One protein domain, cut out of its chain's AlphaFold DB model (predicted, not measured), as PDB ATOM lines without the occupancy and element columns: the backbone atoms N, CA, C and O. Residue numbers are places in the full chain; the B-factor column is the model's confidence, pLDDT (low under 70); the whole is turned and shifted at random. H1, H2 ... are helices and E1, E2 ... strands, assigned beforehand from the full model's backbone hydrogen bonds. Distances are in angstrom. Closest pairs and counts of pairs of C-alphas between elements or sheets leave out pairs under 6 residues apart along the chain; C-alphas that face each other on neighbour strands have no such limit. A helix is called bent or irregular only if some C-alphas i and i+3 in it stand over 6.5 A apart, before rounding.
ATOM      1  N   GLU A  76     119.661 130.048 122.408       91.00
ATOM      2  CA  GLU A  76     119.241 131.269 123.097       91.00
ATOM      3  C   GLU A  76     120.378 131.916 123.889       91.00
ATOM      4  O   GLU A  76     120.677 133.089 123.680       91.00
ATOM      5  N   GLU A  77     121.076 131.158 124.740       90.19
ATOM      6  CA  GLU A  77     122.238 131.682 125.474       90.19
ATOM      7  C   GLU A  77     123.322 132.174 124.513       90.19
ATOM      8  O   GLU A  77     123.941 133.211 124.729       90.19
ATOM      9  N   THR A  78     123.541 131.435 123.429       89.56
ATOM     10  CA  THR A  78     124.546 131.772 122.421       89.56
ATOM     11  C   THR A  78     124.225 133.085 121.729       89.56
ATOM     12  O   THR A  78     125.089 133.953 121.620       89.56
ATOM     13  N   GLU A  79     122.978 133.260 121.305       93.31
ATOM     14  CA  GLU A  79     122.509 134.513 120.737       93.31
ATOM     15  C   GLU A  79     122.671 135.675 121.733       93.31
ATOM     16  O   GLU A  79     123.196 136.728 121.370       93.31
ATOM     17  N   GLN A  80     122.287 135.480 122.998       95.19
ATOM     18  CA  GLN A  80     122.424 136.495 124.048       95.19
ATOM     19  C   GLN A  80     123.889 136.883 124.297       95.19
ATOM     20  O   GLN A  80     124.197 138.057 124.503       95.19
ATOM     21  N   TRP A  81     124.815 135.926 124.225       94.88
ATOM     22  CA  TRP A  81     126.253 136.184 124.306       94.88
ATOM     23  C   TRP A  81     126.759 137.047 123.160       94.88
ATOM     24  O   TRP A  81     127.483 138.008 123.411       94.88
ATOM     25  N   TYR A  82     126.342 136.775 121.925       96.00
ATOM     26  CA  TYR A  82     126.673 137.652 120.803       96.00
ATOM     27  C   TYR A  82     126.014 139.029 120.916       96.00
ATOM     28  O   TYR A  82     126.656 140.020 120.587       96.00
ATOM     29  N   ALA A  83     124.791 139.122 121.441       97.44
ATOM     30  CA  ALA A  83     124.129 140.402 121.689       97.44
ATOM     31  C   ALA A  83     124.899 141.266 122.706       97.44
ATOM     32  O   ALA A  83     125.094 142.460 122.480       97.44
ATOM     33  N   LEU A  84     125.398 140.670 123.798       97.12
ATOM     34  CA  LEU A  84     126.253 141.372 124.764       97.12
ATOM     35  C   LEU A  84     127.568 141.830 124.130       97.12
ATOM     36  O   LEU A  84     127.961 142.981 124.303       97.12
ATOM     37  N   ARG A  85     128.229 140.948 123.374       97.44
ATOM     38  CA  ARG A  85     129.456 141.284 122.638       97.44
ATOM     39  C   ARG A  85     129.227 142.451 121.682       97.44
ATOM     40  O   ARG A  85     129.990 143.408 121.702       97.44
ATOM     41  N   LEU A  86     128.132 142.416 120.923       98.00
ATOM     42  CA  LEU A  86     127.753 143.460 119.972       98.00
ATOM     43  C   LEU A  86     127.544 144.821 120.655       98.00
ATOM     44  O   LEU A  86     127.937 145.840 120.106       98.00
ATOM     45  N   LEU A  87     126.978 144.851 121.863       97.69
ATOM     46  CA  LEU A  87     126.774 146.097 122.614       97.69
ATOM     47  C   LEU A  87     128.062 146.683 123.210       97.69
ATOM     48  O   LEU A  87     128.103 147.876 123.510       97.69
ATOM     49  N   ILE A  88     129.083 145.854 123.438       96.62
ATOM     50  CA  ILE A  88     130.234 146.209 124.278       96.62
ATOM     51  C   ILE A  88     131.506 146.364 123.450       96.62
ATOM     52  O   ILE A  88     132.224 147.346 123.614       96.62
ATOM     53  N   GLU A  89     131.801 145.413 122.569       97.69
ATOM     54  CA  GLU A  89     133.092 145.340 121.885       97.69
ATOM     55  C   GLU A  89     133.291 146.408 120.800       97.69
ATOM     56  O   GLU A  89     134.339 147.053 120.828       97.69
ATOM     57  N   PRO A  90     132.339 146.673 119.881       97.56
ATOM     58  CA  PRO A  90     132.568 147.606 118.777       97.56
ATOM     59  C   PRO A  90     133.055 149.012 119.176       97.56
ATOM     60  O   PRO A  90     134.046 149.471 118.602       97.56
ATOM     61  N   PRO A  91     132.458 149.714 120.164       96.69
ATOM     62  CA  PRO A  91     132.970 151.025 120.571       96.69
ATOM     63  C   PRO A  91     134.354 150.949 121.234       96.69
ATOM     64  O   PRO A  91     135.133 151.895 121.130       96.69
ATOM     65  N   ILE A  92     134.682 149.839 121.901       97.69
ATOM     66  CA  ILE A  92     136.001 149.641 122.514       97.69
ATOM     67  C   ILE A  92     137.039 149.399 121.425       97.69
ATOM     68  O   ILE A  92     138.083 150.047 121.440       97.69
ATOM     69  N   VAL A  93     136.731 148.540 120.449       98.00
ATOM     70  CA  VAL A  93     137.570 148.321 119.267       98.00
ATOM     71  C   VAL A  93     137.863 149.631 118.557       98.00
ATOM     72  O   VAL A  93     139.033 149.908 118.297       98.00
ATOM     73  N   ALA A  94     136.858 150.478 118.320       97.56
ATOM     74  CA  ALA A  94     137.095 151.797 117.735       97.56
ATOM     75  C   ALA A  94     138.122 152.620 118.525       97.56
ATOM     76  O   ALA A  94     138.996 153.252 117.935       97.56
ATOM     77  N   ALA A  95     138.040 152.600 119.857       98.00
ATOM     78  CA  ALA A  95     138.915 153.382 120.722       98.00
ATOM     79  C   ALA A  95     140.355 152.839 120.801       98.00
ATOM     80  O   ALA A  95     141.300 153.621 120.947       98.00
ATOM     81  N   VAL A  96     140.542 151.518 120.723       97.94
ATOM     82  CA  VAL A  96     141.871 150.890 120.860       97.94
ATOM     83  C   VAL A  96     142.580 150.675 119.525       97.94
ATOM     84  O   VAL A  96     143.806 150.642 119.498       97.94
ATOM     85  N   THR A  97     141.848 150.601 118.409       98.31
ATOM     86  CA  THR A  97     142.417 150.370 117.065       98.31
ATOM     87  C   THR A  97     143.544 151.353 116.692       98.31
ATOM     88  O   THR A  97     144.588 150.913 116.201       98.31
ATOM     89  N   PRO A  98     143.440 152.667 116.983       97.69
ATOM     90  CA  PRO A  98     144.526 153.611 116.703       97.69
ATOM     91  C   PRO A  98     145.813 153.384 117.511       97.69
ATOM     92  O   PRO A  98     146.843 153.978 117.206       97.69
ATOM     93  N   GLN A  99     145.755 152.563 118.563       96.81
ATOM     94  CA  GLN A  99     146.859 152.303 119.490       96.81
ATOM     95  C   GLN A  99     147.561 150.965 119.215       96.81
ATOM     96  O   GLN A  99     148.575 150.670 119.850       96.81
ATOM     97  N   LEU A 100     147.040 150.162 118.278       97.81
ATOM     98  CA  LEU A 100     147.605 148.858 117.944       97.81
ATOM     99  C   LEU A 100     149.054 148.998 117.482       97.81
ATOM    100  O   LEU A 100     149.416 149.854 116.675       97.81
ATOM    101  N   THR A 101     149.919 148.142 118.009       97.88
ATOM    102  CA  THR A 101     151.340 148.175 117.682       97.88
ATOM    103  C   THR A 101     151.628 147.355 116.427       97.88
ATOM    104  O   THR A 101     150.879 146.458 116.048       97.88
ATOM    105  N   LYS A 102     152.802 147.566 115.819       97.88
ATOM    106  CA  LYS A 102     153.290 146.702 114.726       97.88
ATOM    107  C   LYS A 102     153.332 145.220 115.111       97.88
ATOM    108  O   LYS A 102     153.194 144.366 114.244       97.88
ATOM    109  N   LYS A 103     153.560 144.922 116.395       97.75
ATOM    110  CA  LYS A 103     153.562 143.550 116.907       97.75
ATOM    111  C   LYS A 103     152.148 142.968 116.898       97.75
ATOM    112  O   LYS A 103     151.989 141.829 116.483       97.75
ATOM    113  N   ASP A 104     151.152 143.748 117.306       97.88
ATOM    114  CA  ASP A 104     149.752 143.312 117.326       97.88
ATOM    115  C   ASP A 104     149.261 143.026 115.905       97.88
ATOM    116  O   ASP A 104     148.762 141.938 115.637       97.88
ATOM    117  N   LEU A 105     149.531 143.939 114.966       98.44
ATOM    118  CA  LEU A 105     149.185 143.763 113.550       98.44
ATOM    119  C   LEU A 105     149.864 142.527 112.935       98.44
ATOM    120  O   LEU A 105     149.224 141.759 112.222       98.44
ATOM    121  N   ALA A 106     151.140 142.287 113.256       98.06
ATOM    122  CA  ALA A 106     151.850 141.091 112.799       98.06
ATOM    123  C   ALA A 106     151.268 139.796 113.395       98.06
ATOM    124  O   ALA A 106     151.229 138.771 112.714       98.06
ATOM    125  N   ASN A 107     150.808 139.823 114.651       97.75
ATOM    126  CA  ASN A 107     150.134 138.681 115.268       97.75
ATOM    127  C   ASN A 107     148.791 138.394 114.580       97.75
ATOM    128  O   ASN A 107     148.511 137.234 114.270       97.75
ATOM    129  N   MET A 108     148.001 139.435 114.285       97.88
ATOM    130  CA  MET A 108     146.748 139.312 113.531       97.88
ATOM    131  C   MET A 108     146.996 138.706 112.145       97.88
ATOM    132  O   MET A 108     146.355 137.728 111.772       97.88
ATOM    133  N   GLU A 109     147.977 139.215 111.397       97.56
ATOM    134  CA  GLU A 109     148.324 138.698 110.066       97.56
ATOM    135  C   GLU A 109     148.724 137.210 110.109       97.56
ATOM    136  O   GLU A 109     148.241 136.397 109.315       97.56
ATOM    137  N   GLN A 110     149.549 136.811 111.083       96.44
ATOM    138  CA  GLN A 110     149.948 135.409 111.268       96.44
ATOM    139  C   GLN A 110     148.775 134.503 111.663       96.44
ATOM    140  O   GLN A 110     148.701 133.349 111.230       96.44
ATOM    141  N   ALA A 111     147.866 134.991 112.507       95.38
ATOM    142  CA  ALA A 111     146.648 134.281 112.875       95.38
ATOM    143  C   ALA A 111     145.726 134.086 111.660       95.38
ATOM    144  O   ALA A 111     145.350 132.949 111.371       95.38
ATOM    145  N   LEU A 112     145.492 135.135 110.867       93.94
ATOM    146  CA  LEU A 112     144.694 135.075 109.638       93.94
ATOM    147  C   LEU A 112     145.294 134.112 108.597       93.94
ATOM    148  O   LEU A 112     144.580 133.332 107.960       93.94
ATOM    149  N   HIS A 113     146.623 134.084 108.460       92.75
ATOM    150  CA  HIS A 113     147.299 133.107 107.603       92.75
ATOM    151  C   HIS A 113     147.094 131.657 108.087       92.75
ATOM    152  O   HIS A 113     146.971 130.732 107.286       92.75
ATOM    153  N   ARG A 114     147.058 131.411 109.403       91.12
ATOM    154  CA  ARG A 114     146.760 130.068 109.937       91.12
ATOM    155  C   ARG A 114     145.297 129.688 109.738       91.12
ATOM    156  O   ARG A 114     145.041 128.558 109.339       91.12
ATOM    157  N   MET A 115     144.369 130.627 109.919       88.25
ATOM    158  CA  MET A 115     142.943 130.410 109.642       88.25
ATOM    159  C   MET A 115     142.715 129.961 108.196       88.25
ATOM    160  O   MET A 115     142.014 128.985 107.962       88.25
ATOM    161  N   THR A 116     143.354 130.626 107.230       84.44
ATOM    162  CA  THR A 116     143.223 130.278 105.804       84.44
ATOM    163  C   THR A 116     143.880 128.942 105.450       84.44
ATOM    164  O   THR A 116     143.325 128.180 104.662       84.44
ATOM    165  N   ARG A 117     145.034 128.613 106.048       82.06
ATOM    166  CA  ARG A 117     145.751 127.352 105.785       82.06
ATOM    167  C   ARG A 117     145.087 126.128 106.415       82.06
ATOM    168  O   ARG A 117     145.020 125.078 105.785       82.06
ATOM    169  N   ASP A 118     144.646 126.244 107.663       71.75
ATOM    170  CA  ASP A 118     144.195 125.115 108.486       71.75
ATOM    171  C   ASP A 118     142.662 124.986 108.492       71.75
ATOM    172  O   ASP A 118     142.068 124.350 109.358       71.75
ATOM    173  N   ALA A 119     142.001 125.571 107.497       65.38
ATOM    174  CA  ALA A 119     140.562 125.758 107.498       65.38
ATOM    175  C   ALA A 119     139.712 124.475 107.440       65.38
ATOM    176  O   ALA A 119     138.549 124.468 107.844       65.38
ATOM    177  N   GLU A 120     140.288 123.368 106.974       64.38
ATOM    178  CA  GLU A 120     139.640 122.051 107.019       64.38
ATOM    179  C   GLU A 120     139.614 121.462 108.443       64.38
ATOM    180  O   GLU A 120     138.864 120.523 108.723       64.38
ATOM    181  N   ARG A 121     140.417 122.012 109.364       64.69
ATOM    182  CA  ARG A 121     140.531 121.578 110.758       64.69
ATOM    183  C   ARG A 121     139.830 122.572 111.669       64.69
ATOM    184  O   ARG A 121     140.418 123.537 112.142       64.69
ATOM    185  N   THR A 122     138.571 122.277 111.986       73.31
ATOM    186  CA  THR A 122     137.692 123.150 112.781       73.31
ATOM    187  C   THR A 122     138.329 123.657 114.080       73.31
ATOM    188  O   THR A 122     138.151 124.823 114.414       73.31
ATOM    189  N   LYS A 123     139.089 122.818 114.799       77.94
ATOM    190  CA  LYS A 123     139.761 123.231 116.040       77.94
ATOM    191  C   LYS A 123     140.904 124.218 115.781       77.94
ATOM    192  O   LYS A 123     140.913 125.281 116.386       77.94
ATOM    193  N   ASP A 124     141.832 123.872 114.891       82.38
ATOM    194  CA  ASP A 124     143.000 124.712 114.589       82.38
ATOM    195  C   ASP A 124     142.547 126.071 114.020       82.38
ATOM    196  O   ASP A 124     143.085 127.112 114.390       82.38
ATOM    197  N   PHE A 125     141.491 126.071 113.199       84.06
ATOM    198  CA  PHE A 125     140.832 127.289 112.732       84.06
ATOM    199  C   PHE A 125     140.262 128.131 113.882       84.06
ATOM    200  O   PHE A 125     140.508 129.331 113.928       84.06
ATOM    201  N   GLN A 126     139.507 127.528 114.810       83.00
ATOM    202  CA  GLN A 126     138.917 128.241 115.956       83.00
ATOM    203  C   GLN A 126     139.985 128.845 116.865       83.00
ATOM    204  O   GLN A 126     139.844 129.987 117.298       83.00
ATOM    205  N   ASP A 127     141.047 128.087 117.137       85.56
ATOM    206  CA  ASP A 127     142.159 128.543 117.964       85.56
ATOM    207  C   ASP A 127     142.886 129.713 117.262       85.56
ATOM    208  O   ASP A 127     143.100 130.757 117.871       85.56
ATOM    209  N   ALA A 128     143.141 129.626 115.949       90.62
ATOM    210  CA  ALA A 128     143.726 130.730 115.181       90.62
ATOM    211  C   ALA A 128     142.802 131.963 115.084       90.62
ATOM    212  O   ALA A 128     143.273 133.092 115.198       90.62
ATOM    213  N   HIS A 129     141.491 131.769 114.923       90.00
ATOM    214  CA  HIS A 129     140.508 132.855 114.925       90.00
ATOM    215  C   HIS A 129     140.433 133.552 116.291       90.00
ATOM    216  O   HIS A 129     140.258 134.766 116.362       90.00
ATOM    217  N   HIS A 130     140.625 132.818 117.390       89.69
ATOM    218  CA  HIS A 130     140.767 133.431 118.707       89.69
ATOM    219  C   HIS A 130     142.000 134.322 118.794       89.69
ATOM    220  O   HIS A 130     141.875 135.481 119.174       89.69
ATOM    221  N   GLU A 131     143.161 133.788 118.404       92.81
ATOM    222  CA  GLU A 131     144.436 134.511 118.428       92.81
ATOM    223  C   GLU A 131     144.377 135.787 117.568       92.81
ATOM    224  O   GLU A 131     144.989 136.799 117.911       92.81
ATOM    225  N   PHE A 132     143.604 135.767 116.474       95.44
ATOM    226  CA  PHE A 132     143.358 136.939 115.633       95.44
ATOM    227  C   PHE A 132     142.673 138.076 116.409       95.44
ATOM    228  O   PHE A 132     143.174 139.200 116.425       95.44
ATOM    229  N   HIS A 133     141.562 137.787 117.093       94.38
ATOM    230  CA  HIS A 133     140.821 138.790 117.874       94.38
ATOM    231  C   HIS A 133     141.508 139.136 119.206       94.38
ATOM    232  O   HIS A 133     141.379 140.259 119.700       94.38
ATOM    233  N   GLU A 134     142.293 138.212 119.775       92.62
ATOM    234  CA  GLU A 134     143.054 138.422 121.013       92.62
ATOM    235  C   GLU A 134     144.030 139.604 120.888       92.62
ATOM    236  O   GLU A 134     144.179 140.390 121.823       92.62
ATOM    237  N   ALA A 135     144.631 139.801 119.710       92.31
ATOM    238  CA  ALA A 135     145.561 140.902 119.455       92.31
ATOM    239  C   ALA A 135     144.957 142.304 119.687       92.31
ATOM    240  O   ALA A 135     145.692 143.241 119.996       92.31
ATOM    241  N   VAL A 136     143.632 142.449 119.579       94.94
ATOM    242  CA  VAL A 136     142.910 143.692 119.898       94.94
ATOM    243  C   VAL A 136     142.381 143.663 121.332       94.94
ATOM    244  O   VAL A 136     142.499 144.653 122.060       94.94
ATOM    245  N   LEU A 137     141.867 142.510 121.772       93.56
ATOM    246  CA  LEU A 137     141.385 142.271 123.135       93.56
ATOM    247  C   LEU A 137     142.439 142.628 124.193       93.56
ATOM    248  O   LEU A 137     142.092 143.120 125.270       93.56
ATOM    249  N   VAL A 138     143.732 142.459 123.876       93.88
ATOM    250  CA  VAL A 138     144.821 142.814 124.794       93.88
ATOM    251  C   VAL A 138     144.968 144.302 125.110       93.88
ATOM    252  O   VAL A 138     145.738 144.656 126.006       93.88
ATOM    253  N   HIS A 139     144.183 145.156 124.467       96.62
ATOM    254  CA  HIS A 139     144.112 146.586 124.754       96.62
ATOM    255  C   HIS A 139     142.835 146.989 125.500       96.62
ATOM    256  O   HIS A 139     142.666 148.156 125.849       96.62
ATOM    257  N   TYR A 140     141.927 146.047 125.774       96.69
ATOM    258  CA  TYR A 140     140.690 146.336 126.497       96.69
ATOM    259  C   TYR A 140     140.959 146.578 127.990       96.69
ATOM    260  O   TYR A 140     141.867 145.949 128.551       96.69
ATOM    261  N   PRO A 141     140.127 147.405 128.659       95.38
ATOM    262  CA  PRO A 141     140.115 147.505 130.116       95.38
ATOM    263  C   PRO A 141     139.886 146.140 130.774       95.38
ATOM    264  O   PRO A 141     139.030 145.381 130.317       95.38
ATOM    265  N   ASP A 142     140.588 145.872 131.875       95.19
ATOM    266  CA  ASP A 142     140.662 144.555 132.529       95.19
ATOM    267  C   ASP A 142     139.291 143.891 132.736       95.19
ATOM    268  O   ASP A 142     139.047 142.801 132.231       95.19
ATOM    269  N   TYR A 143     138.333 144.576 133.371       95.25
ATOM    270  CA  TYR A 143     137.006 143.993 133.616       95.25
ATOM    271  C   TYR A 143     136.205 143.703 132.343       95.25
ATOM    272  O   TYR A 143     135.371 142.797 132.329       95.25
ATOM    273  N   ILE A 144     136.420 144.481 131.279       95.19
ATOM    274  CA  ILE A 144     135.738 144.239 130.009       95.19
ATOM    275  C   ILE A 144     136.381 143.046 129.314       95.19
ATOM    276  O   ILE A 144     135.665 142.156 128.865       95.19
ATOM    277  N   ARG A 145     137.715 142.980 129.297       94.81
ATOM    278  CA  ARG A 145     138.445 141.814 128.808       94.81
ATOM    279  C   ARG A 145     137.993 140.537 129.507       94.81
ATOM    280  O   ARG A 145     137.559 139.621 128.820       94.81
ATOM    281  N   ASP A 146     138.023 140.503 130.837       91.38
ATOM    282  CA  ASP A 146     137.663 139.319 131.627       91.38
ATOM    283  C   ASP A 146     136.248 138.824 131.292       91.38
ATOM    284  O   ASP A 146     135.977 137.624 131.179       91.38
ATOM    285  N   MET A 147     135.317 139.761 131.096       92.31
ATOM    286  CA  MET A 147     133.954 139.451 130.685       92.31
ATOM    287  C   MET A 147     133.898 138.876 129.264       92.31
ATOM    288  O   MET A 147     133.219 137.869 129.054       92.31
ATOM    289  N   ILE A 148     134.602 139.474 128.298       93.31
ATOM    290  CA  ILE A 148     134.645 138.988 126.911       93.31
ATOM    291  C   ILE A 148     135.317 137.613 126.829       93.31
ATOM    292  O   ILE A 148     134.778 136.720 126.177       93.31
ATOM    293  N   GLU A 149     136.410 137.383 127.556       90.12
ATOM    294  CA  GLU A 149     137.066 136.073 127.665       90.12
ATOM    295  C   GLU A 149     136.121 135.021 128.269       90.12
ATOM    296  O   GLU A 149     135.972 133.914 127.743       90.12
ATOM    297  N   SER A 150     135.391 135.377 129.332       87.69
ATOM    298  CA  SER A 150     134.378 134.506 129.937       87.69
ATOM    299  C   SER A 150     133.238 134.168 128.973       87.69
ATOM    300  O   SER A 150     132.713 133.050 128.997       87.69
ATOM    301  N   ILE A 151     132.814 135.112 128.129       90.94
ATOM    302  CA  ILE A 151     131.813 134.867 127.084       90.94
ATOM    303  C   ILE A 151     132.397 133.972 125.985       90.94
ATOM    304  O   ILE A 151     131.745 133.010 125.568       90.94
ATOM    305  N   TYR A 152     133.632 134.232 125.558       87.62
ATOM    306  CA  TYR A 152     134.319 133.463 124.527       87.62
ATOM    307  C   TYR A 152     134.384 131.972 124.876       87.62
ATOM    308  O   TYR A 152     134.021 131.134 124.051       87.62
ATOM    309  N   LEU A 153     134.718 131.631 126.126       83.81
ATOM    310  CA  LEU A 153     134.723 130.241 126.603       83.81
ATOM    311  C   LEU A 153     133.362 129.536 126.444       83.81
ATOM    312  O   LEU A 153     133.311 128.329 126.197       83.81
ATOM    313  N   LYS A 154     132.249 130.271 126.556       85.81
ATOM    314  CA  LYS A 154     130.897 129.725 126.348       85.81
ATOM    315  C   LYS A 154     130.599 129.536 124.857       85.81
ATOM    316  O   LYS A 154     130.038 128.508 124.479       85.81
ATOM    317  N   ILE A 155     131.015 130.484 124.015       85.88
ATOM    318  CA  ILE A 155     130.830 130.428 122.557       85.88
ATOM    319  C   ILE A 155     131.668 129.306 121.936       85.88
ATOM    320  O   ILE A 155     131.118 128.479 121.211       85.88
ATOM    321  N   ILE A 156     132.967 129.216 122.245       83.69
ATOM    322  CA  ILE A 156     133.850 128.183 121.678       83.69
ATOM    323  C   ILE A 156     133.367 126.779 122.055       83.69
ATOM    324  O   ILE A 156     133.400 125.857 121.244       83.69
ATOM    325  N   ARG A 157     132.820 126.618 123.265       84.19
ATOM    326  CA  ARG A 157     132.177 125.379 123.700       84.19
ATOM    327  C   ARG A 157     130.961 125.035 122.835       84.19
ATOM    328  O   ARG A 157     130.822 123.882 122.435       84.19
ATOM    329  N   HIS A 158     130.100 126.006 122.513       82.69
ATOM    330  CA  HIS A 158     128.990 125.782 121.580       82.69
ATOM    331  C   HIS A 158     129.497 125.400 120.193       82.69
ATOM    332  O   HIS A 158     129.020 124.426 119.611       82.69
ATOM    333  N   GLN A 159     130.489 126.121 119.674       80.00
ATOM    334  CA  GLN A 159     131.085 125.821 118.378       80.00
ATOM    335  C   GLN A 159     131.660 124.397 118.343       80.00
ATOM    336  O   GLN A 159     131.369 123.659 117.412       80.00
ATOM    337  N   ARG A 160     132.394 123.959 119.371       78.38
ATOM    338  CA  ARG A 160     132.971 122.602 119.444       78.38
ATOM    339  C   ARG A 160     131.923 121.489 119.566       78.38
ATOM    340  O   ARG A 160     132.173 120.379 119.110       78.38
ATOM    341  N   ILE A 161     130.757 121.764 120.157       75.62
ATOM    342  CA  ILE A 161     129.669 120.779 120.300       75.62
ATOM    343  C   ILE A 161     128.814 120.684 119.030       75.62
ATOM    344  O   ILE A 161     128.459 119.582 118.614       75.62
ATOM    345  N   TYR A 162     128.460 121.822 118.428       70.62
ATOM    346  CA  TYR A 162     127.490 121.880 117.329       70.62
ATOM    347  C   TYR A 162     128.133 121.950 115.939       70.62
ATOM    348  O   TYR A 162     127.505 121.532 114.965       70.62
ATOM    349  N   PHE A 163     129.390 122.390 115.822       65.56
ATOM    350  CA  PHE A 163     130.129 122.340 114.563       65.56
ATOM    351  C   PHE A 163     131.077 121.144 114.515       65.56
ATOM    352  O   PHE A 163     132.154 121.130 115.099       65.56
ATOM    353  N   SER A 164     130.672 120.144 113.737       51.38
ATOM    354  CA  SER A 164     131.495 118.999 113.322       51.38
ATOM    355  C   SER A 164     131.762 118.992 111.810       51.38
ATOM    356  O   SER A 164     132.331 118.035 111.285       51.38
ATOM    357  N   ARG A 165     131.347 120.048 111.093       46.50
ATOM    358  CA  ARG A 165     131.521 120.188 109.642       46.50
ATOM    359  C   ARG A 165     132.332 121.447 109.320       46.50
ATOM    360  O   ARG A 165     132.010 122.501 109.870       46.50
ATOM    361  N   PRO A 166     133.344 121.359 108.441       46.06
ATOM    362  CA  PRO A 166     134.096 122.520 107.990       46.06
ATOM    363  C   PRO A 166     133.149 123.431 107.209       46.06
ATOM    364  O   PRO A 166     132.619 123.058 106.162       46.06
ATOM    365  N   ARG A 167     132.880 124.612 107.761       51.53
ATOM    366  CA  ARG A 167     132.241 125.690 107.015       51.53
ATOM    367  C   ARG A 167     133.319 126.299 106.126       51.53
ATOM    368  O   ARG A 167     134.437 126.507 106.590       51.53
ATOM    369  N   ALA A 168     133.008 126.472 104.845       49.97
ATOM    370  CA  ALA A 168     134.006 126.848 103.858       49.97
ATOM    371  C   ALA A 168     134.661 128.206 104.204       49.97
ATOM    372  O   ALA A 168     133.963 129.108 104.670       49.97
ATOM    373  N   PRO A 169     135.981 128.348 104.005       53.94
ATOM    374  CA  PRO A 169     136.814 129.268 104.790       53.94
ATOM    375  C   PRO A 169     136.955 130.668 104.204       53.94
ATOM    376  O   PRO A 169     137.252 131.615 104.926       53.94
ATOM    377  N   GLU A 170     136.793 130.793 102.889       57.75
ATOM    378  CA  GLU A 170     137.190 132.003 102.169       57.75
ATOM    379  C   GLU A 170     136.276 133.184 102.511       57.75
ATOM    380  O   GLU A 170     136.781 134.235 102.897       57.75
ATOM    381  N   GLU A 171     134.953 132.985 102.490       63.41
ATOM    382  CA  GLU A 171     133.970 134.040 102.795       63.41
ATOM    383  C   GLU A 171     134.082 134.553 104.239       63.41
ATOM    384  O   GLU A 171     133.875 135.735 104.500       63.41
ATOM    385  N   PHE A 172     134.417 133.681 105.197       69.81
ATOM    386  CA  PHE A 172     134.515 134.080 106.604       69.81
ATOM    387  C   PHE A 172     135.789 134.896 106.857       69.81
ATOM    388  O   PHE A 172     135.738 135.977 107.442       69.81
ATOM    389  N   CYS A 173     136.925 134.432 106.325       86.31
ATOM    390  CA  CYS A 173     138.195 135.142 106.447       86.31
ATOM    391  C   CYS A 173     138.235 136.461 105.656       86.31
ATOM    392  O   CYS A 173     139.133 137.268 105.889       86.31
ATOM    393  N   GLU A 174     137.317 136.701 104.714       89.56
ATOM    394  CA  GLU A 174     137.197 137.996 104.031       89.56
ATOM    395  C   GLU A 174     136.836 139.127 104.991       89.56
ATOM    396  O   GLU A 174     137.464 140.185 104.939       89.56
ATOM    397  N   VAL A 175     135.892 138.898 105.907       92.88
ATOM    398  CA  VAL A 175     135.502 139.899 106.912       92.88
ATOM    399  C   VAL A 175     136.658 140.170 107.877       92.88
ATOM    400  O   VAL A 175     136.971 141.327 108.154       92.88
ATOM    401  N   ASP A 176     137.352 139.123 108.329       94.81
ATOM    402  CA  ASP A 176     138.529 139.267 109.196       94.81
ATOM    403  C   ASP A 176     139.679 139.996 108.478       94.81
ATOM    404  O   ASP A 176     140.391 140.798 109.081       94.81
ATOM    405  N   ARG A 177     139.843 139.794 107.166       95.88
ATOM    406  CA  ARG A 177     140.828 140.538 106.369       95.88
ATOM    407  C   ARG A 177     140.501 142.026 106.304       95.88
ATOM    408  O   ARG A 177     141.392 142.837 106.518       95.88
ATOM    409  N   LEU A 178     139.234 142.380 106.084       96.19
ATOM    410  CA  LEU A 178     138.794 143.777 106.132       96.19
ATOM    411  C   LEU A 178     139.040 144.394 107.513       96.19
ATOM    412  O   LEU A 178     139.437 145.555 107.614       96.19
ATOM    413  N   PHE A 179     138.841 143.617 108.578       97.31
ATOM    414  CA  PHE A 179     139.132 144.059 109.938       97.31
ATOM    415  C   PHE A 179     140.629 144.325 110.144       97.31
ATOM    416  O   PHE A 179     141.001 145.354 110.709       97.31
ATOM    417  N   LEU A 180     141.495 143.440 109.639       98.06
ATOM    418  CA  LEU A 180     142.941 143.651 109.635       98.06
ATOM    419  C   LEU A 180     143.336 144.889 108.815       98.06
ATOM    420  O   LEU A 180     144.159 145.673 109.277       98.06
ATOM    421  N   ASP A 181     142.733 145.103 107.647       97.94
ATOM    422  CA  ASP A 181     142.998 146.281 106.811       97.94
ATOM    423  C   ASP A 181     142.633 147.581 107.549       97.94
ATOM    424  O   ASP A 181     143.419 148.533 107.563       97.94
ATOM    425  N   ALA A 182     141.484 147.608 108.236       97.62
ATOM    426  CA  ALA A 182     141.086 148.726 109.091       97.62
ATOM    427  C   ALA A 182     142.064 148.929 110.263       97.62
ATOM    428  O   ALA A 182     142.440 150.064 110.566       97.62
ATOM    429  N   ALA A 183     142.537 147.844 110.881       98.06
ATOM    430  CA  ALA A 183     143.529 147.897 111.950       98.06
ATOM    431  C   ALA A 183     144.883 148.450 111.474       98.06
ATOM    432  O   ALA A 183     145.464 149.306 112.142       98.06
ATOM    433  N   ILE A 184     145.361 148.025 110.298       98.31
ATOM    434  CA  ILE A 184     146.585 148.535 109.658       98.31
ATOM    435  C   ILE A 184     146.445 150.023 109.318       98.31
ATOM    436  O   ILE A 184     147.391 150.792 109.493       98.31
ATOM    437  N   ALA A 185     145.265 150.437 108.852       97.81
ATOM    438  CA  ALA A 185     144.948 151.834 108.579       97.81
ATOM    439  C   ALA A 185     144.718 152.668 109.853       97.81
ATOM    440  O   ALA A 185     144.562 153.886 109.754       97.81
ATOM    441  N   HIS A 186     144.702 152.037 111.035       97.38
ATOM    442  CA  HIS A 186     144.314 152.647 112.309       97.38
ATOM    443  C   HIS A 186     142.918 153.297 112.274       97.38
ATOM    444  O   HIS A 186     142.639 154.241 113.018       97.38
ATOM    445  N   ASP A 187     142.028 152.783 111.424       97.75
ATOM    446  CA  ASP A 187     140.665 153.273 111.262       97.75
ATOM    447  C   ASP A 187     139.730 152.562 112.247       97.75
ATOM    448  O   ASP A 187     139.173 151.494 111.978       97.75
ATOM    449  N   GLY A 188     139.571 153.170 113.423       96.94
ATOM    450  CA  GLY A 188     138.709 152.637 114.473       96.94
ATOM    451  C   GLY A 188     137.225 152.584 114.099       96.94
ATOM    452  O   GLY A 188     136.532 151.663 114.527       96.94
ATOM    453  N   GLU A 189     136.723 153.520 113.288       96.06
ATOM    454  CA  GLU A 189     135.300 153.517 112.919       96.06
ATOM    455  C   GLU A 189     135.011 152.412 111.898       96.06
ATOM    456  O   GLU A 189     134.016 151.697 112.031       96.06
ATOM    457  N   ALA A 190     135.909 152.201 110.928       96.81
ATOM    458  CA  ALA A 190     135.814 151.057 110.029       96.81
ATOM    459  C   ALA A 190     135.900 149.732 110.804       96.81
ATOM    460  O   ALA A 190     135.044 148.865 110.624       96.81
ATOM    461  N   ALA A 191     136.868 149.599 111.720       97.75
ATOM    462  CA  ALA A 191     137.037 148.400 112.542       97.75
ATOM    463  C   ALA A 191     135.775 148.078 113.363       97.75
ATOM    464  O   ALA A 191     135.321 146.934 113.384       97.75
ATOM    465  N   LYS A 192     135.155 149.087 113.983       97.56
ATOM    466  CA  LYS A 192     133.886 148.944 114.711       97.56
ATOM    467  C   LYS A 192     132.776 148.364 113.841       97.56
ATOM    468  O   LYS A 192     132.150 147.387 114.238       97.56
ATOM    469  N   HIS A 193     132.530 148.942 112.671       97.62
ATOM    470  CA  HIS A 193     131.443 148.502 111.797       97.62
ATOM    471  C   HIS A 193     131.683 147.116 111.194       97.62
ATOM    472  O   HIS A 193     130.753 146.319 111.060       97.62
ATOM    473  N   ILE A 194     132.939 146.794 110.881       97.38
ATOM    474  CA  ILE A 194     133.319 145.452 110.437       97.38
ATOM    475  C   ILE A 194     133.095 144.441 111.570       97.38
ATOM    476  O   ILE A 194     132.554 143.364 111.323       97.38
ATOM    477  N   LEU A 195     133.417 144.793 112.821       97.38
ATOM    478  CA  LEU A 195     133.146 143.928 113.970       97.38
ATOM    479  C   LEU A 195     131.642 143.770 114.242       97.38
ATOM    480  O   LEU A 195     131.195 142.669 114.549       97.38
ATOM    481  N   GLU A 196     130.844 144.832 114.108       97.81
ATOM    482  CA  GLU A 196     129.379 144.756 114.208       97.81
ATOM    483  C   GLU A 196     128.812 143.753 113.193       97.81
ATOM    484  O   GLU A 196     128.039 142.866 113.566       97.81
ATOM    485  N   PHE A 197     129.253 143.840 111.933       96.81
ATOM    486  CA  PHE A 197     128.897 142.877 110.893       96.81
ATOM    487  C   PHE A 197     129.349 141.459 111.266       96.81
ATOM    488  O   PHE A 197     128.541 140.530 111.234       96.81
ATOM    489  N   HIS A 198     130.610 141.291 111.672       95.44
ATOM    490  CA  HIS A 198     131.188 139.999 112.043       95.44
ATOM    491  C   HIS A 198     130.418 139.321 113.188       95.44
ATOM    492  O   HIS A 198     130.095 138.138 113.106       95.44
ATOM    493  N   LEU A 199     130.093 140.053 114.258       95.88
ATOM    494  CA  LEU A 199     129.390 139.498 115.417       95.88
ATOM    495  C   LEU A 199     127.962 139.065 115.067       95.88
ATOM    496  O   LEU A 199     127.517 138.015 115.534       95.88
ATOM    497  N   ILE A 200     127.259 139.837 114.235       95.88
ATOM    498  CA  ILE A 200     125.922 139.471 113.754       95.88
ATOM    499  C   ILE A 200     126.007 138.252 112.830       95.88
ATOM    500  O   ILE A 200     125.260 137.293 113.024       95.88
ATOM    501  N   ASP A 201     126.932 138.250 111.867       93.44
ATOM    502  CA  ASP A 201     127.135 137.131 110.945       93.44
ATOM    503  C   ASP A 201     127.451 135.830 111.693       93.44
ATOM    504  O   ASP A 201     126.800 134.808 111.468       93.44
ATOM    505  N   ALA A 202     128.387 135.884 112.643       90.88
ATOM    506  CA  ALA A 202     128.781 134.739 113.449       90.88
ATOM    507  C   ALA A 202     127.623 134.215 114.316       90.88
ATOM    508  O   ALA A 202     127.439 132.998 114.413       90.88
ATOM    509  N   ALA A 203     126.812 135.100 114.904       92.38
ATOM    510  CA  ALA A 203     125.634 134.711 115.677       92.38
ATOM    511  C   ALA A 203     124.592 133.992 114.807       92.38
ATOM    512  O   ALA A 203     124.153 132.889 115.146       92.38
ATOM    513  N   LEU A 204     124.236 134.583 113.659       90.56
ATOM    514  CA  LEU A 204     123.298 133.986 112.706       90.56
ATOM    515  C   LEU A 204     123.828 132.652 112.185       90.56
ATOM    516  O   LEU A 204     123.091 131.670 112.136       90.56
ATOM    517  N   GLY A 205     125.114 132.596 111.850       86.94
ATOM    518  CA  GLY A 205     125.767 131.389 111.380       86.94
ATOM    519  C   GLY A 205     125.781 130.268 112.417       86.94
ATOM    520  O   GLY A 205     125.593 129.114 112.043       86.94
ATOM    521  N   LEU A 206     125.987 130.575 113.699       84.69
ATOM    522  CA  LEU A 206     126.033 129.580 114.775       84.69
ATOM    523  C   LEU A 206     124.648 129.044 115.139       84.69
ATOM    524  O   LEU A 206     124.498 127.857 115.427       84.69
ATOM    525  N   VAL A 207     123.645 129.915 115.114       88.00
ATOM    526  CA  VAL A 207     122.293 129.579 115.554       88.00
ATOM    527  C   VAL A 207     121.445 129.012 114.414       88.00
ATOM    528  O   VAL A 207     120.846 127.950 114.572       88.00
ATOM    529  N   LEU A 208     121.419 129.665 113.248       85.44
ATOM    530  CA  LEU A 208     120.528 129.288 112.144       85.44
ATOM    531  C   LEU A 208     121.033 128.094 111.327       85.44
ATOM    532  O   LEU A 208     120.238 127.445 110.655       85.44
ATOM    533  N   ASP A 209     122.328 127.770 111.373       81.94
ATOM    534  CA  ASP A 209     122.830 126.521 110.776       81.94
ATOM    535  C   ASP A 209     122.368 125.297 111.548       81.94
ATOM    536  O   ASP A 209     122.082 124.253 110.962       81.94
ATOM    537  N   ALA A 210     122.333 125.424 112.872       81.19
ATOM    538  CA  ALA A 210     121.951 124.344 113.758       81.19
ATOM    539  C   ALA A 210     120.425 124.261 113.927       81.19
ATOM    540  O   ALA A 210     119.888 123.166 114.089       81.19
ATOM    541  N   ASN A 211     119.724 125.398 113.851       85.44
ATOM    542  CA  ASN A 211     118.269 125.481 113.868       85.44
ATOM    543  C   ASN A 211     117.756 126.598 112.931       85.44
ATOM    544  O   ASN A 211     117.602 127.741 113.372       85.44
ATOM    545  N   PRO A 212     117.429 126.280 111.663       85.38
ATOM    546  CA  PRO A 212     116.903 127.254 110.698       85.38
ATOM    547  C   PRO A 212     115.590 127.932 111.129       85.38
ATOM    548  O   PRO A 212     115.285 129.043 110.694       85.38
ATOM    549  N   ASP A 213     114.822 127.288 112.010       87.25
ATOM    550  CA  ASP A 213     113.555 127.805 112.532       87.25
ATOM    551  C   ASP A 213     113.721 128.656 113.797       87.25
ATOM    552  O   ASP A 213     112.739 129.174 114.332       87.25
ATOM    553  N   TYR A 214     114.950 128.856 114.274       89.25
ATOM    554  CA  TYR A 214     115.205 129.750 115.392       89.25
ATOM    555  C   TYR A 214     114.889 131.210 115.024       89.25
ATOM    556  O   TYR A 214     115.084 131.654 113.889       89.25
ATOM    557  N   ARG A 215     114.379 131.974 115.992       90.62
ATOM    558  CA  ARG A 215     114.011 133.385 115.827       90.62
ATOM    559  C   ARG A 215     114.839 134.229 116.793       90.62
ATOM    560  O   ARG A 215     114.509 134.250 117.978       90.62
ATOM    561  N   PRO A 216     115.906 134.891 116.310       91.31
ATOM    562  CA  PRO A 216     116.707 135.772 117.146       91.31
ATOM    563  C   PRO A 216     115.862 136.890 117.756       91.31
ATOM    564  O   PRO A 216     115.062 137.519 117.067       91.31
ATOM    565  N   ASN A 217     116.043 137.132 119.049       93.44
ATOM    566  CA  ASN A 217     115.413 138.207 119.801       93.44
ATOM    567  C   ASN A 217     116.467 139.162 120.379       93.44
ATOM    568  O   ASN A 217     116.521 140.328 119.986       93.44
ATOM    569  N   ALA A 218     117.339 138.670 121.264       95.81
ATOM    570  CA  ALA A 218     118.341 139.487 121.947       95.81
ATOM    571  C   ALA A 218     119.313 140.166 120.968       95.81
ATOM    572  O   ALA A 218     119.662 141.333 121.154       95.81
ATOM    573  N   LEU A 219     119.707 139.470 119.899       95.62
ATOM    574  CA  LEU A 219     120.568 140.004 118.846       95.62
ATOM    575  C   LEU A 219     119.880 141.142 118.091       95.62
ATOM    576  O   LEU A 219     120.499 142.177 117.858       95.62
ATOM    577  N   LEU A 220     118.596 140.979 117.750       94.50
ATOM    578  CA  LEU A 220     117.816 142.021 117.073       94.50
ATOM    579  C   LEU A 220     117.615 143.241 117.975       94.50
ATOM    580  O   LEU A 220     117.734 144.374 117.510       94.50
ATOM    581  N   MET A 221     117.358 143.022 119.268       95.62
ATOM    582  CA  MET A 221     117.264 144.098 120.253       95.62
ATOM    583  C   MET A 221     118.579 144.879 120.368       95.62
ATOM    584  O   MET A 221     118.556 146.111 120.352       95.62
ATOM    585  N   ALA A 222     119.715 144.181 120.456       97.44
ATOM    586  CA  ALA A 222     121.035 144.800 120.514       97.44
ATOM    587  C   ALA A 222     121.353 145.589 119.236       97.44
ATOM    588  O   ALA A 222     121.713 146.763 119.321       97.44
ATOM    589  N   ALA A 223     121.145 144.982 118.063       96.50
ATOM    590  CA  ALA A 223     121.332 145.628 116.768       96.50
ATOM    591  C   ALA A 223     120.496 146.914 116.661       96.50
ATOM    592  O   ALA A 223     121.039 147.985 116.386       96.50
ATOM    593  N   HIS A 224     119.202 146.847 116.988       95.06
ATOM    594  CA  HIS A 224     118.323 148.016 116.981       95.06
ATOM    595  C   HIS A 224     118.809 149.118 117.936       95.06
ATOM    596  O   HIS A 224     118.808 150.294 117.571       95.06
ATOM    597  N   GLY A 225     119.265 148.754 119.141       95.44
ATOM    598  CA  GLY A 225     119.827 149.698 120.112       95.44
ATOM    599  C   GLY A 225     121.066 150.448 119.608       95.44
ATOM    600  O   GLY A 225     121.294 151.585 120.016       95.44
ATOM    601  N   LEU A 226     121.823 149.850 118.686       95.31
ATOM    602  CA  LEU A 226     122.996 150.446 118.036       95.31
ATOM    603  C   LEU A 226     122.663 151.169 116.723       95.31
ATOM    604  O   LEU A 226     123.556 151.685 116.054       95.31
ATOM    605  N   GLY A 227     121.387 151.217 116.335       95.62
ATOM    606  CA  GLY A 227     120.975 151.766 115.047       95.62
ATOM    607  C   GLY A 227     121.365 150.882 113.860       95.62
ATOM    608  O   GLY A 227     121.559 151.391 112.760       95.62
ATOM    609  N   ILE A 228     121.476 149.572 114.070       96.00
ATOM    610  CA  ILE A 228     121.673 148.567 113.026       96.00
ATOM    611  C   ILE A 228     120.311 147.956 112.697       96.00
ATOM    612  O   ILE A 228     119.579 147.512 113.583       96.00
ATOM    613  N   GLN A 229     119.963 147.928 111.418       93.69
ATOM    614  CA  GLN A 229     118.735 147.329 110.912       93.69
ATOM    615  C   GLN A 229     119.052 146.067 110.121       93.69
ATOM    616  O   GLN A 229     119.916 146.074 109.246       93.69
ATOM    617  N   LEU A 230     118.308 145.004 110.414       92.94
ATOM    618  CA  LEU A 230     118.298 143.768 109.644       92.94
ATOM    619  C   LEU A 230     116.949 143.652 108.931       92.94
ATOM    620  O   LEU A 230     115.904 143.785 109.567       92.94
ATOM    621  N   GLU A 231     116.960 143.438 107.616       89.19
ATOM    622  CA  GLU A 231     115.729 143.230 106.849       89.19
ATOM    623  C   GLU A 231     115.072 141.894 107.241       89.19
ATOM    624  O   GLU A 231     115.657 140.817 107.086       89.19
ATOM    625  N   CYS A 232     113.828 141.968 107.722       80.38
ATOM    626  CA  CYS A 232     113.004 140.815 108.084       80.38
ATOM    627  C   CYS A 232     111.830 140.653 107.107       80.38
ATOM    628  O   CYS A 232     111.107 141.607 106.817       80.38
ATOM    629  N   ASN A 233     111.575 139.419 106.670       73.94
ATOM    630  CA  ASN A 233     110.377 139.032 105.926       73.94
ATOM    631  C   ASN A 233     109.300 138.567 106.921       73.94
ATOM    632  O   ASN A 233     109.131 137.372 107.177       73.94
ATOM    633  N   GLY A 234     108.592 139.521 107.531       74.50
ATOM    634  CA  GLY A 234     107.681 139.239 108.646       74.50
ATOM    635  C   GLY A 234     108.466 138.872 109.907       74.50
ATOM    636  O   GLY A 234     109.310 139.646 110.345       74.50
ATOM    637  N   GLU A 235     108.215 137.691 110.477       67.56
ATOM    638  CA  GLU A 235     108.949 137.193 111.657       67.56
ATOM    639  C   GLU A 235     110.292 136.518 111.313       67.56
ATOM    640  O   GLU A 235     111.030 136.134 112.215       67.56
ATOM    641  N   HIS A 236     110.625 136.335 110.030       73.69
ATOM    642  CA  HIS A 236     111.801 135.565 109.607       73.69
ATOM    643  C   HIS A 236     112.897 136.470 109.043       73.69
ATOM    644  O   HIS A 236     112.625 137.344 108.220       73.69
ATOM    645  N   LEU A 237     114.150 136.205 109.413       82.88
ATOM    646  CA  LEU A 237     115.311 136.783 108.739       82.88
ATOM    647  C   LEU A 237     115.549 136.040 107.423       82.88
ATOM    648  O   LEU A 237     115.638 134.810 107.402       82.88
ATOM    649  N   ALA A 238     115.649 136.785 106.321       84.00
ATOM    650  CA  ALA A 238     116.116 136.216 105.061       84.00
ATOM    651  C   ALA A 238     117.567 135.733 105.215       84.00
ATOM    652  O   ALA A 238     118.283 136.191 106.104       84.00
ATOM    653  N   ARG A 239     118.013 134.811 104.355       84.31
ATOM    654  CA  ARG A 239     119.394 134.319 104.375       84.31
ATOM    655  C   ARG A 239     120.020 134.381 102.972       84.31
ATOM    656  O   ARG A 239     119.545 133.659 102.094       84.31
ATOM    657  N   PRO A 240     121.052 135.220 102.747       89.81
ATOM    658  CA  PRO A 240     121.650 136.148 103.713       89.81
ATOM    659  C   PRO A 240     120.677 137.265 104.136       89.81
ATOM    660  O   PRO A 240     119.871 137.730 103.329       89.81
ATOM    661  N   ALA A 241     120.749 137.680 105.401       92.19
ATOM    662  CA  ALA A 241     120.006 138.820 105.922       92.19
ATOM    663  C   ALA A 241     120.666 140.106 105.428       92.19
ATOM    664  O   ALA A 241     121.895 140.194 105.397       92.19
ATOM    665  N   ARG A 242     119.880 141.118 105.050       94.50
ATOM    666  CA  ARG A 242     120.450 142.416 104.679       94.50
ATOM    667  C   ARG A 242     120.607 143.289 105.911       94.50
ATOM    668  O   ARG A 242     119.640 143.509 106.633       94.50
ATOM    669  N   LEU A 243     121.813 143.798 106.108       94.75
ATOM    670  CA  LEU A 243     122.171 144.733 107.159       94.75
ATOM    671  C   LEU A 243     122.276 146.151 106.595       94.75
ATOM    672  O   LEU A 243     122.799 146.362 105.502       94.75
ATOM    673  N   SER A 244     121.820 147.132 107.368       94.06
ATOM    674  CA  SER A 244     122.113 148.547 107.144       94.06
ATOM    675  C   SER A 244     122.294 149.275 108.473       94.06
ATOM    676  O   SER A 244     121.734 148.876 109.492       94.06
ATOM    677  N   TRP A 245     123.062 150.360 108.465       94.69
ATOM    678  CA  TRP A 245     123.171 151.256 109.610       94.69
ATOM    679  C   TRP A 245     122.339 152.515 109.384       94.69
ATOM    680  O   TRP A 245     122.361 153.127 108.309       94.69
ATOM    681  N   LEU A 246     121.627 152.940 110.424       89.75
ATOM    682  CA  LEU A 246     120.859 154.175 110.422       89.75
ATOM    683  C   LEU A 246     121.762 155.386 110.164       89.75
ATOM    684  O   LEU A 246     122.944 155.409 110.508       89.75
ATOM    685  N   ASN A 247     121.183 156.420 109.551       80.94
ATOM    686  CA  ASN A 247     121.858 157.675 109.195       80.94
ATOM    687  C   ASN A 247     123.079 157.518 108.266       80.94
ATOM    688  O   ASN A 247     123.840 158.468 108.089       80.94
ATOM    689  N   GLY A 248     123.267 156.347 107.648       70.25
ATOM    690  CA  GLY A 248     124.432 156.079 106.811       70.25
ATOM    691  C   GLY A 248     125.741 156.027 107.598       70.25
ATOM    692  O   GLY A 248     126.787 156.363 107.040       70.25
ATOM    693  N   ALA A 249     125.698 155.622 108.873       72.19
ATOM    694  CA  ALA A 249     126.904 155.126 109.529       72.19
ATOM    695  C   ALA A 249     127.472 153.948 108.697       72.19
ATOM    696  O   ALA A 249     126.741 153.312 107.941       72.19
ATOM    697  N   ALA A 250     128.785 153.732 108.721       83.12
ATOM    698  CA  ALA A 250     129.497 152.771 107.867       83.12
ATOM    699  C   ALA A 250     129.615 153.056 106.350       83.12
ATOM    700  O   ALA A 250     130.116 152.198 105.633       83.12
ATOM    701  N   LYS A 251     129.288 154.254 105.830       79.44
ATOM    702  CA  LYS A 251     129.515 154.592 104.396       79.44
ATOM    703  C   LYS A 251     130.951 154.387 103.889       79.44
ATOM    704  O   LYS A 251     131.153 154.234 102.690       79.44
ATOM    705  N   ASN A 252     131.930 154.432 104.789       81.50
ATOM    706  CA  ASN A 252     133.347 154.268 104.461       81.50
ATOM    707  C   ASN A 252     133.803 152.801 104.493       81.50
ATOM    708  O   ASN A 252     134.950 152.515 104.163       81.50
ATOM    709  N   VAL A 253     132.926 151.879 104.899       88.88
ATOM    710  CA  VAL A 253     133.212 150.445 104.939       88.88
ATOM    711  C   VAL A 253     132.842 149.841 103.583       88.88
ATOM    712  O   VAL A 253     131.786 150.177 103.036       88.88
ATOM    713  N   PRO A 254     133.683 148.967 103.004       91.88
ATOM    714  CA  PRO A 254     133.345 148.292 101.758       91.88
ATOM    715  C   PRO A 254     132.116 147.390 101.922       91.88
ATOM    716  O   PRO A 254     131.710 147.035 103.030       91.88
ATOM    717  N   ALA A 255     131.530 146.989 100.793       93.38
ATOM    718  CA  ALA A 255     130.499 145.960 100.796       93.38
ATOM    719  C   ALA A 255     131.036 144.672 101.442       93.38
ATOM    720  O   ALA A 255     132.174 144.270 101.192       93.38
ATOM    721  N   MET A 256     130.203 144.025 102.251       93.50
ATOM    722  CA  MET A 256     130.533 142.779 102.945       93.50
ATOM    723  C   MET A 256     129.443 141.757 102.660       93.50
ATOM    724  O   MET A 256     128.254 142.080 102.705       93.50
ATOM    725  N   ARG A 257     129.827 140.517 102.357       92.50
ATOM    726  CA  ARG A 257     128.875 139.458 102.023       92.50
ATOM    727  C   ARG A 257     129.370 138.109 102.509       92.50
ATOM    728  O   ARG A 257     130.485 137.711 102.207       92.50
ATOM    729  N   THR A 258     128.488 137.392 103.184       89.75
ATOM    730  CA  THR A 258     128.673 136.006 103.612       89.75
ATOM    731  C   THR A 258     127.417 135.202 103.273       89.75
ATOM    732  O   THR A 258     126.404 135.735 102.799       89.75
ATOM    733  N   ALA A 259     127.427 133.910 103.592       87.06
ATOM    734  CA  ALA A 259     126.231 133.075 103.561       87.06
ATOM    735  C   ALA A 259     125.111 133.487 104.550       87.06
ATOM    736  O   ALA A 259     123.991 132.979 104.421       87.06
ATOM    737  N   ASN A 260     125.365 134.343 105.553       88.94
ATOM    738  CA  ASN A 260     124.348 134.735 106.548       88.94
ATOM    739  C   ASN A 260     123.968 136.207 106.496       88.94
ATOM    740  O   ASN A 260     122.848 136.533 106.886       88.94
ATOM    741  N   LEU A 261     124.863 137.073 106.036       92.75
ATOM    742  CA  LEU A 261     124.714 138.512 106.170       92.75
ATOM    743  C   LEU A 261     125.258 139.221 104.932       92.75
ATOM    744  O   LEU A 261     126.257 138.812 104.341       92.75
ATOM    745  N   VAL A 262     124.592 140.294 104.523       94.38
ATOM    746  CA  VAL A 262     125.045 141.149 103.429       94.38
ATOM    747  C   VAL A 262     124.877 142.615 103.795       94.38
ATOM    748  O   VAL A 262     123.837 143.022 104.309       94.38
ATOM    749  N   TYR A 263     125.902 143.403 103.503       94.06
ATOM    750  CA  TYR A 263     125.893 144.853 103.557       94.06
ATOM    751  C   TYR A 263     126.325 145.401 102.200       94.06
ATOM    752  O   TYR A 263     127.398 145.068 101.693       94.06
ATOM    753  N   GLU A 264     125.493 146.271 101.639       91.56
ATOM    754  CA  GLU A 264     125.791 147.033 100.432       91.56
ATOM    755  C   GLU A 264     125.681 148.523 100.784       91.56
ATOM    756  O   GLU A 264     124.601 148.968 101.193       91.56
TER     757      GLU A 264
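AT A GLANCE: This is residues 76 to 264 of the 267 residues of the protein "GntR family transcriptional regulator" of Alcaligenaceae bacterium (UniProt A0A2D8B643). A small three-stranded sheet covers part of one side of H6, the helix nearest the middle of an up-and-down bundle, each member running against the one before it: H1a, H2, H3, H4, H5 and H6. The bent helix H1 turns from arm H1a into H1b, which slants across one end of the bundle, and short H7 packs on H1a and E1. The printed part has 189 residues, with seven named helices and then three named strands; the sheet, E1 E2 E3, is mixed and the class mostly helix. The whole is compact, with a radius of gyration of the C-alphas of 15.5 A and spans of 47 by 40 by 31 A.

HOW THE PARTS SIT: E1, residues 228 to 230, and E2, residues 241 to 245, form an antiparallel hairpin, with N 229 and O 244 within hydrogen-bond range at 2.8 A. E3, residues 261 to 263, is parallel to E2, with N 262 and O 241 at 2.8 A. H6, residues 188 to 208, is on the sheet at a height of 9.7 A, over E2 and along the strands, at 26 degrees to E2 on the local plane. With H7, residues 218 to 225, it makes two layers, helices on one face of a sheet. H1, residues 76 to 99, was assigned as one helix by its hydrogen bonds but is bent, C-alphas 87 and 90 being 7.1 A apart; its arms are H1a, residues 76 to 87, and H1b, residues 90 to 99, itself irregular, with C-alphas 95 and 98 6.9 A apart. H1a touches H6 at a shallow tilt of 6 degrees, opposite ways; their closest C-alphas, Glu 79 and Ala 203, are 6.0 A apart. H1a touches H7, closest at the C-alphas of Ala 83 and Leu 219, 4.6 A. H1b touches H6 at its residues 188 to 196 alone, closest at the C-alphas of Ala 94 and Gly 188, 3.7 A. H5, residues 170 to 184, forms a hairpin with H6, closest at the C-alphas of Ala 182 and Ala 191, 5.3 A. H2, residues 102 to 117, touches H5, closest at the C-alphas of Leu 105 and Ile 184, 6.7 A. H2 and H3, residues 122 to 137, form a hairpin, closest at the C-alphas of Met 108 and Phe 132, 4.6 A. H3 and H4, residues 142 to 162, form a hairpin but only just touch, with 3 pairs of C-alphas within 8 A, the closest Leu 137 and Arg 145, 6.4 A. Every O i to N i+4 pair is within hydrogen-bond range in H1a, H2, H6 and H7, against 4 of 6 in H1b, 10 of 12 in H3, 16 of 17 in H4 and 9 of 11 in H5.

IN THESE COORDINATES: H1a begins at C-alpha 76 (119.241, 131.269, 123.097), and E3 ends at C-alpha 263 (125.893, 144.853, 103.557). From first to last C-alpha H4 measures 30.3 A, H6 29.7 A, H2 22.6 A, H3 22.1 A and H5 20.4 A.

THE WHOLE: The C-alphas farthest apart, those of Lys 103 and Gly 234, are 46.8 A apart. The printed part has no cut, and the link from E2 to E3 is long, with 15 residues. The pLDDT is under 70 at residues 119 to 121, 163 to 172 and 235.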